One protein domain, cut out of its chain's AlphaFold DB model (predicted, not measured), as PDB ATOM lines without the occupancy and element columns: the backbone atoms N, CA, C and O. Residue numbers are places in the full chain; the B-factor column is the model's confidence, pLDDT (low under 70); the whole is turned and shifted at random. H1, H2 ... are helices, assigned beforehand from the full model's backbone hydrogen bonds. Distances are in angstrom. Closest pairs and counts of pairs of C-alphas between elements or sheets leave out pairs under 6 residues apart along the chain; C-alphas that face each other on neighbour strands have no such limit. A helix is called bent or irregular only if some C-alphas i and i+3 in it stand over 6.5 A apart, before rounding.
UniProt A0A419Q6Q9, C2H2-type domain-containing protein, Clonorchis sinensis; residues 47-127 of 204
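Overview. This is residues 47 to 127 of the 204 residues of the protein "C2H2-type domain-containing protein" of Clonorchis sinensis (UniProt A0A419Q6Q9). One long helix, H4, runs along much of an elongated body, and H5 folds back beside its far end as a helical hairpin. H1 meets the middle of H4 nearly at a right angle, while the short H2 and then H3 lie toward the other end of the body, with H3 touching no helix. The printed part has 81 residues with five named helices, H1 to H5 in chain order, and no named strand: all helix. It is only just compact, close to loose, with a radius of gyration of the C-alphas of 13.9 A and spans of 45 by 26 by 23 A.

Arrangement. Begin at H1, residues 47 to 53, which is irregular: C-alphas 48 and 51 are 7.6 A apart. Next, H2, residues 55 to 58, is close to H1 but not clearly touching; their closest C-alphas, Cys 50 and Asp 56, are 7.4 A apart. H3, residues 67 to 73, is close to H2 but not clearly touching, with closest C-alphas Val 57 and Val 68 at 7.5 A. H4, residues 77 to 93, is apart from H3 and touches H1 with residues 83 to 87 alone; the closest C-alphas, Leu 52 and Leu 83, are 6.6 A apart, and the lines are only just about perpendicular at 70.1 degrees. H5, residues 103 to 112, forms a hairpin with H4, a shallow tilt of 24 degrees, opposite ways; H4 touches it with residues 88 to 91 alone, closest at the C-alphas of Leu 91 and Arg 106, 6.5 A. In H3, H4 and H5 every O i to N i+4 pair is within hydrogen-bond range; H1 has 1 of 3, beside 3 of 4 O i to N i+3 pairs, and H2 is too short for an i+4 pair.

Along the chain. Find C-alpha 47 at (200.625, 214.637, 221.963), where H1 begins. H4 runs 24.7 A from C-alpha 77 at (214.988, 209.067, 205.910), and H5 runs 14.1 A to C-alpha 112 at (206.824, 225.714, 209.277).

Size, cuts and confidence. The C-alphas of Asp 66 and His 99, the two farthest apart, are 44.9 A apart. The printed part has no cut and no long link; residues 113 to 127 hold no named element. Look for pLDDT under 70 at residues 60 to 67, 95 to 102 and 126 to 127.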
ATOM      1  N   ALA A  47     199.411 215.408 221.727       81.75
ATOM      2  CA  ALA A  47     200.625 214.637 221.963       81.75
ATOM      3  C   ALA A  47     200.817 213.498 220.944       81.75
ATOM      4  O   ALA A  47     201.954 213.135 220.662       81.75
ATOM      5  N   LEU A  48     199.743 212.981 220.321       84.44
ATOM      6  CA  LEU A  48     199.873 212.001 219.228       84.44
ATOM      7  C   LEU A  48     200.614 212.577 218.015       84.44
ATOM      8  O   LEU A  48     201.220 211.828 217.257       84.44
ATOM      9  N   PHE A  49     200.583 213.896 217.835       88.94
ATOM     10  CA  PHE A  49     201.252 214.579 216.733       88.94
ATOM     11  C   PHE A  49     202.614 215.147 217.139       88.94
ATOM     12  O   PHE A  49     203.210 215.889 216.363       88.94
ATOM     13  N   CYS A  50     203.138 214.809 218.320       88.19
ATOM     14  CA  CYS A  50     204.447 215.295 218.748       88.19
ATOM     15  C   CYS A  50     205.606 214.960 217.799       88.19
ATOM     16  O   CYS A  50     206.436 215.848 217.591       88.19
ATOM     17  N   PRO A  51     205.640 213.785 217.138       87.69
ATOM     18  CA  PRO A  51     206.641 213.516 216.110       87.69
ATOM     19  C   PRO A  51     206.573 214.502 214.936       87.69
ATOM     20  O   PRO A  51     207.614 214.887 214.414       87.69
ATOM     21  N   LEU A  52     205.371 214.962 214.561       89.38
ATOM     22  CA  LEU A  52     205.166 215.952 213.498       89.38
ATOM     23  C   LEU A  52     205.505 217.372 213.970       89.38
ATOM     24  O   LEU A  52     206.092 218.151 213.228       89.38
ATOM     25  N   LEU A  53     205.125 217.706 215.206       87.62
ATOM     26  CA  LEU A  53     205.295 219.033 215.805       87.62
ATOM     27  C   LEU A  53     206.673 219.250 216.444       87.62
ATOM     28  O   LEU A  53     206.926 220.339 216.954       87.62
ATOM     29  N   ARG A  54     207.555 218.242 216.415       86.06
ATOM     30  CA  ARG A  54     208.923 218.306 216.953       86.06
ATOM     31  C   ARG A  54     208.950 218.627 218.455       86.06
ATOM     32  O   ARG A  54     209.812 219.377 218.912       86.06
ATOM     33  N   CYS A  55     208.005 218.079 219.230       84.38
ATOM     34  CA  CYS A  55     207.893 218.359 220.671       84.38
ATOM     35  C   CYS A  55     209.200 218.074 221.424       84.38
ATOM     36  O   CYS A  55     209.606 218.879 222.256       84.38
ATOM     37  N   ASP A  56     209.868 216.965 221.098       78.62
ATOM     38  CA  ASP A  56     211.080 216.516 221.795       78.62
ATOM     39  C   ASP A  56     212.270 217.456 221.553       78.62
ATOM     40  O   ASP A  56     213.114 217.645 222.425       78.62
ATOM     41  N   VAL A  57     212.297 218.097 220.380       80.56
ATOM     42  CA  VAL A  57     213.331 219.062 219.982       80.56
ATOM     43  C   VAL A  57     213.061 220.438 220.585       80.56
ATOM     44  O   VAL A  57     213.977 221.114 221.047       80.56
ATOM     45  N   LEU A  58     211.797 220.869 220.574       77.88
ATOM     46  CA  LEU A  58     211.391 222.202 221.025       77.88
ATOM     47  C   LEU A  58     211.225 222.302 222.543       77.88
ATOM     48  O   LEU A  58     211.307 223.399 223.092       77.88
ATOM     49  N   HIS A  59     210.970 221.183 223.218       73.06
ATOM     50  CA  HIS A  59     210.736 221.143 224.654       73.06
ATOM     51  C   HIS A  59     211.584 220.045 225.317       73.06
ATOM     52  O   HIS A  59     211.049 219.052 225.819       73.06
ATOM     53  N   PRO A  60     212.916 220.230 225.370       63.66
ATOM     54  CA  PRO A  60     213.844 219.229 225.892       63.66
ATOM     55  C   PRO A  60     213.638 218.926 227.382       63.66
ATOM     56  O   PRO A  60     214.140 217.924 227.862       63.66
ATOM     57  N   ASP A  61     212.876 219.739 228.123       62.47
ATOM     58  CA  ASP A  61     212.518 219.436 229.517       62.47
ATOM     59  C   ASP A  61     211.561 218.233 229.649       62.47
ATOM     60  O   ASP A  61     211.460 217.639 230.722       62.47
ATOM     61  N   LEU A  62     210.835 217.892 228.575       58.69
ATOM     62  CA  LEU A  62     209.918 216.746 228.513       58.69
ATOM     63  C   LEU A  62     210.600 215.492 227.947       58.69
ATOM     64  O   LEU A  62     210.196 214.373 228.266       58.69
ATOM     65  N   ALA A  63     211.637 215.674 227.130       53.47
ATOM     66  CA  ALA A  63     212.443 214.594 226.585       53.47
ATOM     67  C   ALA A  63     213.612 214.293 227.533       53.47
ATOM     68  O   ALA A  63     214.275 215.188 228.044       53.47
ATOM     69  N   PHE A  64     213.916 213.021 227.784       55.19
ATOM     70  CA  PHE A  64     215.163 212.668 228.462       55.19
ATOM     71  C   PHE A  64     216.327 213.127 227.570       55.19
ATOM     72  O   PHE A  64     216.642 212.456 226.592       55.19
ATOM     73  N   GLY A  65     216.934 214.278 227.887       53.59
ATOM     74  CA  GLY A  65     217.860 215.019 227.015       53.59
ATOM     75  C   GLY A  65     219.104 214.271 226.514       53.59
ATOM     76  O   GLY A  65     219.822 214.799 225.676       53.59
ATOM     77  N   ASP A  66     219.346 213.045 226.978       59.69
ATOM     78  CA  ASP A  66     220.403 212.153 226.486       59.69
ATOM     79  C   ASP A  66     219.997 211.377 225.207       59.69
ATOM     80  O   ASP A  66     220.848 210.897 224.464       59.69
ATOM     81  N   GLN A  67     218.698 211.269 224.899       68.38
ATOM     82  CA  GLN A  67     218.203 210.502 223.739       68.38
ATOM     83  C   GLN A  67     218.287 211.277 222.413       68.38
ATOM     84  O   GLN A  67     218.525 210.684 221.365       68.38
ATOM     85  N   VAL A  68     218.197 212.611 222.463       74.00
ATOM     86  CA  VAL A  68     218.174 213.496 221.281       74.00
ATOM     87  C   VAL A  68     219.416 213.321 220.397       74.00
ATOM     88  O   VAL A  68     219.327 213.362 219.174       74.00
ATOM     89  N   PHE A  69     220.582 213.079 221.004       75.75
ATOM     90  CA  PHE A  69     221.829 212.860 220.268       75.75
ATOM     91  C   PHE A  69     221.794 211.577 219.424       75.75
ATOM     92  O   PHE A  69     222.211 211.575 218.265       75.75
ATOM     93  N   TRP A  70     221.296 210.479 219.997       77.44
ATOM     94  CA  TRP A  70     221.242 209.188 219.311       77.44
ATOM     95  C   TRP A  70     220.151 209.153 218.250       77.44
ATOM     96  O   TRP A  70     220.350 208.536 217.206       77.44
ATOM     97  N   ASP A  71     219.037 209.839 218.488       81.44
ATOM     98  CA  ASP A  71     217.943 209.933 217.524       81.44
ATOM     99  C   ASP A  71     218.346 210.683 216.247       81.44
ATOM    100  O   ASP A  71     217.878 210.330 215.159       81.44
ATOM    101  N   GLU A  72     219.249 211.661 216.358       83.06
ATOM    102  CA  GLU A  72     219.865 212.307 215.197       83.06
ATOM    103  C   GLU A  72     220.892 211.390 214.512       83.06
ATOM    104  O   GLU A  72     220.857 211.182 213.300       83.06
ATOM    105  N   ALA A  73     221.778 210.753 215.284       83.31
ATOM    106  CA  ALA A  73     222.808 209.871 214.730       83.31
ATOM    107  C   ALA A  73     222.239 208.617 214.032       83.31
ATOM    108  O   ALA A  73     222.844 208.095 213.094       83.31
ATOM    109  N   LEU A  74     221.082 208.124 214.482       86.12
ATOM    110  CA  LEU A  74     220.373 206.964 213.931       86.12
ATOM    111  C   LEU A  74     219.238 207.373 212.977       86.12
ATOM    112  O   LEU A  74     218.329 206.576 212.707       86.12
ATOM    113  N   CYS A  75     219.262 208.606 212.463       87.56
ATOM    114  CA  CYS A  75     218.206 209.105 211.598       87.56
ATOM    115  C   CYS A  75     218.040 208.241 210.338       87.56
ATOM    116  O   CYS A  75     218.993 207.949 209.617       87.56
ATOM    117  N   THR A  76     216.798 207.837 210.060       90.44
ATOM    118  CA  THR A  76     216.436 207.089 208.850       90.44
ATOM    119  C   THR A  76     215.436 207.895 208.033       90.44
ATOM    120  O   THR A  76     214.338 208.194 208.504       90.44
ATOM    121  N   GLU A  77     215.790 208.205 206.788       89.88
ATOM    122  CA  GLU A  77     214.988 209.067 205.910       89.88
ATOM    123  C   GLU A  77     213.615 208.462 205.566       89.88
ATOM    124  O   GLU A  77     212.622 209.180 205.486       89.88
ATOM    125  N   SER A  78     213.511 207.129 205.490       89.12
ATOM    126  CA  SER A  78     212.236 206.440 205.236       89.12
ATOM    127  C   SER A  78     211.180 206.683 206.319       89.12
ATOM    128  O   SER A  78     210.002 206.825 205.998       89.12
ATOM    129  N   ARG A  79     211.588 206.779 207.595       87.31
ATOM    130  CA  ARG A  79     210.683 207.073 208.720       87.31
ATOM    131  C   ARG A  79     210.130 208.493 208.622       87.31
ATOM    132  O   ARG A  79     208.960 208.729 208.911       87.31
ATOM    133  N   PHE A  80     210.974 209.436 208.213       90.19
ATOM    134  CA  PHE A  80     210.581 210.831 208.050       90.19
ATOM    135  C   PHE A  80     209.680 211.051 206.838       90.19
ATOM    136  O   PHE A  80     208.770 211.869 206.925       90.19
ATOM    137  N   GLU A  81     209.838 210.277 205.762       91.31
ATOM    138  CA  GLU A  81     208.931 210.366 204.615       91.31
ATOM    139  C   GLU A  81     207.500 209.937 204.976       91.31
ATOM    140  O   GLU A  81     206.542 210.612 204.598       91.31
ATOM    141  N   GLU A  82     207.332 208.882 205.780       91.69
ATOM    142  CA  GLU A  82     206.010 208.487 206.286       91.69
ATOM    143  C   GLU A  82     205.372 209.607 207.126       91.69
ATOM    144  O   GLU A  82     204.216 209.981 206.910       91.69
ATOM    145  N   LEU A  83     206.146 210.195 208.039       91.12
ATOM    146  CA  LEU A  83     205.717 211.328 208.862       91.12
ATOM    147  C   LEU A  83     205.366 212.567 208.018       91.12
ATOM    148  O   LEU A  83     204.398 213.272 208.318       91.12
ATOM    149  N   ARG A  84     206.119 212.825 206.944       91.12
ATOM    150  CA  ARG A  84     205.886 213.930 206.007       91.12
ATOM    151  C   ARG A  84     204.569 213.743 205.257       91.12
ATOM    152  O   ARG A  84     203.770 214.679 205.200       91.12
ATOM    153  N   VAL A  85     204.296 212.532 204.771       91.69
ATOM    154  CA  VAL A  85     203.019 212.187 204.123       91.69
ATOM    155  C   VAL A  85     201.849 212.343 205.097       91.69
ATOM    156  O   VAL A  85     200.835 212.943 204.740       91.69
ATOM    157  N   GLN A  86     201.990 211.880 206.343       92.19
ATOM    158  CA  GLN A  86     200.964 212.079 207.375       92.19
ATOM    159  C   GLN A  86     200.708 213.574 207.645       92.19
ATOM    160  O   GLN A  86     199.554 213.996 207.747       92.19
ATOM    161  N   CYS A  87     201.762 214.394 207.705       91.25
ATOM    162  CA  CYS A  87     201.654 215.847 207.869       91.25
ATOM    163  C   CYS A  87     200.861 216.493 206.726       91.25
ATOM    164  O   CYS A  87     199.931 217.265 206.971       91.25
ATOM    165  N   GLU A  88     201.184 216.145 205.479       89.25
ATOM    166  CA  GLU A  88     200.486 216.662 204.299       89.25
ATOM    167  C   GLU A  88     198.997 216.287 204.312       89.25
ATOM    168  O   GLU A  88     198.151 217.162 204.115       89.25
ATOM    169  N   GLN A  89     198.664 215.038 204.650       88.94
ATOM    170  CA  GLN A  89     197.275 214.573 204.770       88.94
ATOM    171  C   GLN A  89     196.488 215.336 205.844       88.94
ATOM    172  O   GLN A  89     195.331 215.703 205.628       88.94
ATOM    173  N   ILE A  90     197.104 215.617 206.995       87.44
ATOM    174  CA  ILE A  90     196.469 216.397 208.067       87.44
ATOM    175  C   ILE A  90     196.240 217.844 207.614       87.44
ATOM    176  O   ILE A  90     195.164 218.397 207.850       87.44
ATOM    177  N   LEU A  91     197.205 218.459 206.924       85.62
ATOM    178  CA  LEU A  91     197.054 219.818 206.394       85.62
ATOM    179  C   LEU A  91     196.013 219.921 205.274       85.62
ATOM    180  O   LEU A  91     195.443 220.993 205.077       85.62
ATOM    181  N   GLU A  92     195.747 218.841 204.541       82.06
ATOM    182  CA  GLU A  92     194.643 218.791 203.577       82.06
ATOM    183  C   GLU A  92     193.271 218.778 204.259       82.06
ATOM    184  O   GLU A  92     192.317 219.378 203.753       82.06
ATOM    185  N   GLN A  93     193.179 218.135 205.424       79.12
ATOM    186  CA  GLN A  93     191.956 218.053 206.225       79.12
ATOM    187  C   GLN A  93     191.743 219.303 207.098       79.12
ATOM    188  O   GLN A  93     190.605 219.663 207.416       79.12
ATOM    189  N   CYS A  94     192.821 219.999 207.464       74.38
ATOM    190  CA  CYS A  94     192.792 221.161 208.342       74.38
ATOM    191  C   CYS A  94     192.402 222.439 207.575       74.38
ATOM    192  O   CYS A  94     193.243 223.149 207.028       74.38
ATOM    193  N   GLY A  95     191.104 222.752 207.571       60.28
ATOM    194  CA  GLY A  95     190.569 223.995 207.009       60.28
ATOM    195  C   GLY A  95     190.195 223.872 205.535       60.28
ATOM    196  O   GLY A  95     190.848 224.457 204.683       60.28
ATOM    197  N   ALA A  96     189.118 223.126 205.260       49.75
ATOM    198  CA  ALA A  96     188.410 223.071 203.977       49.75
ATOM    199  C   ALA A  96     189.340 223.030 202.746       49.75
ATOM    200  O   ALA A  96     189.589 224.049 202.094       49.75
ATOM    201  N   GLY A  97     189.851 221.830 202.446       54.25
ATOM    202  CA  GLY A  97     190.869 221.576 201.426       54.25
ATOM    203  C   GLY A  97     190.657 222.301 200.096       54.25
ATOM    204  O   GLY A  97     189.524 222.462 199.669       54.25
ATOM    205  N   LYS A  98     191.767 222.717 199.463       53.22
ATOM    206  CA  LYS A  98     192.001 223.359 198.137       53.22
ATOM    207  C   LYS A  98     191.055 224.482 197.645       53.22
ATOM    208  O   LYS A  98     191.505 225.318 196.868       53.22
ATOM    209  N   HIS A  99     189.805 224.552 198.081       55.56
ATOM    210  CA  HIS A  99     188.722 225.322 197.477       55.56
ATOM    211  C   HIS A  99     188.318 226.574 198.269       55.56
ATOM    212  O   HIS A  99     187.740 227.476 197.672       55.56
ATOM    213  N   ASN A 100     188.673 226.702 199.556       57.09
ATOM    214  CA  ASN A 100     188.244 227.840 200.380       57.09
ATOM    215  C   ASN A 100     189.424 228.626 200.973       57.09
ATOM    216  O   ASN A 100     189.953 228.225 202.000       57.09
ATOM    217  N   GLY A 101     189.781 229.771 200.371       58.84
ATOM    218  CA  GLY A 101     190.371 230.990 200.978       58.84
ATOM    219  C   GLY A 101     191.633 230.943 201.871       58.84
ATOM    220  O   GLY A 101     192.245 231.982 202.083       58.84
ATOM    221  N   HIS A 102     192.063 229.788 202.378       69.31
ATOM    222  CA  HIS A 102     193.079 229.632 203.428       69.31
ATOM    223  C   HIS A 102     194.366 228.995 202.889       69.31
ATOM    224  O   HIS A 102     195.151 228.401 203.629       69.31
ATOM    225  N   SER A 103     194.617 229.141 201.585       76.88
ATOM    226  CA  SER A 103     195.846 228.672 200.933       76.88
ATOM    227  C   SER A 103     197.108 229.269 201.571       76.88
ATOM    228  O   SER A 103     198.128 228.585 201.641       76.88
ATOM    229  N   GLY A 104     197.022 230.500 202.088       81.25
ATOM    230  CA  GLY A 104     198.090 231.154 202.845       81.25
ATOM    231  C   GLY A 104     198.413 230.440 204.158       81.25
ATOM    232  O   GLY A 104     199.565 230.093 204.384       81.25
ATOM    233  N   LEU A 105     197.400 230.139 204.981       83.06
ATOM    234  CA  LEU A 105     197.586 229.416 206.247       83.06
ATOM    235  C   LEU A 105     198.163 228.018 206.007       83.06
ATOM    236  O   LEU A 105     199.125 227.630 206.668       83.06
ATOM    237  N   ARG A 106     197.625 227.291 205.018       84.56
ATOM    238  CA  ARG A 106     198.138 225.970 204.635       84.56
ATOM    239  C   ARG A 106     199.609 226.042 204.242       84.56
ATOM    240  O   ARG A 106     200.400 225.223 204.690       84.56
ATOM    241  N   ARG A 107     199.982 227.031 203.424       85.75
ATOM    242  CA  ARG A 107     201.371 227.216 202.992       85.75
ATOM    243  C   ARG A 107     202.283 227.555 204.170       85.75
ATOM    244  O   ARG A 107     203.368 226.991 204.250       85.75
ATOM    245  N   SER A 108     201.839 228.408 205.091       86.50
ATOM    246  CA  SER A 108     202.598 228.728 206.304       86.50
ATOM    247  C   SER A 108     202.824 227.496 207.176       86.50
ATOM    248  O   SER A 108     203.955 227.244 207.577       86.50
ATOM    249  N   LEU A 109     201.783 226.694 207.421       86.12
ATOM    250  CA  LEU A 109     201.902 225.455 208.194       86.12
ATOM    251  C   LEU A 109     202.780 224.418 207.485       86.12
ATOM    252  O   LEU A 109     203.586 223.759 208.130       86.12
ATOM    253  N   GLN A 110     202.678 224.305 206.159       87.81
ATOM    254  CA  GLN A 110     203.504 223.388 205.374       87.81
ATOM    255  C   GLN A 110     204.993 223.753 205.458       87.81
ATOM    256  O   GLN A 110     205.817 222.869 205.671       87.81
ATOM    257  N   ILE A 111     205.333 225.041 205.329       88.12
ATOM    258  CA  ILE A 111     206.720 225.522 205.440       88.12
ATOM    259  C   ILE A 111     207.230 225.380 206.881       88.12
ATOM    260  O   ILE A 111     208.359 224.951 207.097       88.12
ATOM    261  N   ALA A 112     206.407 225.721 207.876       85.94
ATOM    262  CA  ALA A 112     206.824 225.714 209.277       85.94
ATOM    263  C   ALA A 112     206.932 224.304 209.880       85.94
ATOM    264  O   ALA A 112     207.777 224.084 210.741       85.94
ATOM    265  N   ILE A 113     206.085 223.363 209.450       88.12
ATOM    266  CA  ILE A 113     205.973 222.026 210.050       88.12
ATOM    267  C   ILE A 113     206.480 220.968 209.066       88.12
ATOM    268  O   ILE A 113     207.553 220.409 209.276       88.12
ATOM    269  N   CYS A 114     205.754 220.724 207.967       90.50
ATOM    270  CA  CYS A 114     206.031 219.591 207.075       90.50
ATOM    271  C   CYS A 114     207.413 219.651 206.397       90.50
ATOM    272  O   CYS A 114     208.045 218.611 206.237       90.50
ATOM    273  N   ASP A 115     207.914 220.835 206.027       90.31
ATOM    274  CA  ASP A 115     209.239 220.972 205.388       90.31
ATOM    275  C   ASP A 115     210.411 220.640 206.330       90.31
ATOM    276  O   ASP A 115     211.511 220.338 205.874       90.31
ATOM    277  N   HIS A 116     210.183 220.668 207.646       89.81
ATOM    278  CA  HIS A 116     211.201 220.352 208.650       89.81
ATOM    279  C   HIS A 116     211.240 218.859 209.009       89.81
ATOM    280  O   HIS A 116     212.089 218.443 209.790       89.81
ATOM    281  N   LEU A 117     210.348 218.036 208.450       90.44
ATOM    282  CA  LEU A 117     210.302 216.587 208.677       90.44
ATOM    283  C   LEU A 117     211.292 215.852 207.763       90.44
ATOM    284  O   LEU A 117     210.905 215.100 206.873       90.44
ATOM    285  N   ASN A 118     212.582 216.096 207.978       89.69
ATOM    286  CA  ASN A 118     213.696 215.401 207.329       89.69
ATOM    287  C   ASN A 118     214.908 215.350 208.271       89.69
ATOM    288  O   ASN A 118     215.011 216.164 209.184       89.69
ATOM    289  N   CYS A 119     215.841 214.424 208.037       88.62
ATOM    290  CA  CYS A 119     217.000 214.255 208.920       88.62
ATOM    291  C   CYS A 119     217.829 215.537 209.088       88.62
ATOM    292  O   CYS A 119     218.294 215.815 210.181       88.62
ATOM    293  N   SER A 120     217.981 216.348 208.037       86.50
ATOM    294  CA  SER A 120     218.865 217.518 208.091       86.50
ATOM    295  C   SER A 120     218.296 218.701 208.876       86.50
ATOM    296  O   SER A 120     219.061 219.421 209.507       86.50
ATOM    297  N   LYS A 121     216.976 218.920 208.846       86.62
ATOM    298  CA  LYS A 121     216.316 220.092 209.451       86.62
ATOM    299  C   LYS A 121     215.499 219.768 210.702       86.62
ATOM    300  O   LYS A 121     215.132 220.680 211.444       86.62
ATOM    301  N   TYR A 122     215.178 218.497 210.961       86.75
ATOM    302  CA  TYR A 122     214.287 218.116 212.065       86.75
ATOM    303  C   TYR A 122     214.835 218.479 213.447       86.75
ATOM    304  O   TYR A 122     214.061 218.736 214.369       86.75
ATOM    305  N   TRP A 123     216.150 218.575 213.600       85.38
ATOM    306  CA  TRP A 123     216.792 218.888 214.879       85.38
ATOM    307  C   TRP A 123     217.260 220.342 214.988       85.38
ATOM    308  O   TRP A 123     217.764 220.748 216.032       85.38
ATOM    309  N   GLU A 124     217.041 221.161 213.956       82.31
ATOM    310  CA  GLU A 124     217.369 222.588 213.991       82.31
ATOM    311  C   GLU A 124     216.406 223.324 214.931       82.31
ATOM    312  O   GLU A 124     215.254 223.598 214.579       82.31
ATOM    313  N   ILE A 125     216.847 223.623 216.153       74.69
ATOM    314  CA  ILE A 125     216.051 224.423 217.087       74.69
ATOM    315  C   ILE A 125     215.863 225.816 216.467       74.69
ATOM    316  O   ILE A 125     216.853 226.446 216.095       74.69
ATOM    317  N   PRO A 126     214.622 226.326 216.335       65.31
ATOM    318  CA  PRO A 126     214.415 227.685 215.871       65.31
ATOM    319  C   PRO A 126     215.098 228.613 216.870       65.31
ATOM    320  O   PRO A 126     214.731 228.628 218.041       65.31
ATOM    321  N   ASP A 127     216.087 229.386 216.437       60.19
ATOM    322  CA  ASP A 127     216.780 230.306 217.331       60.19
ATOM    323  C   ASP A 127     215.839 231.446 217.759       60.19
ATOM    324  O   ASP A 127     215.847 232.546 217.207       60.19
TER     325      ASP A 127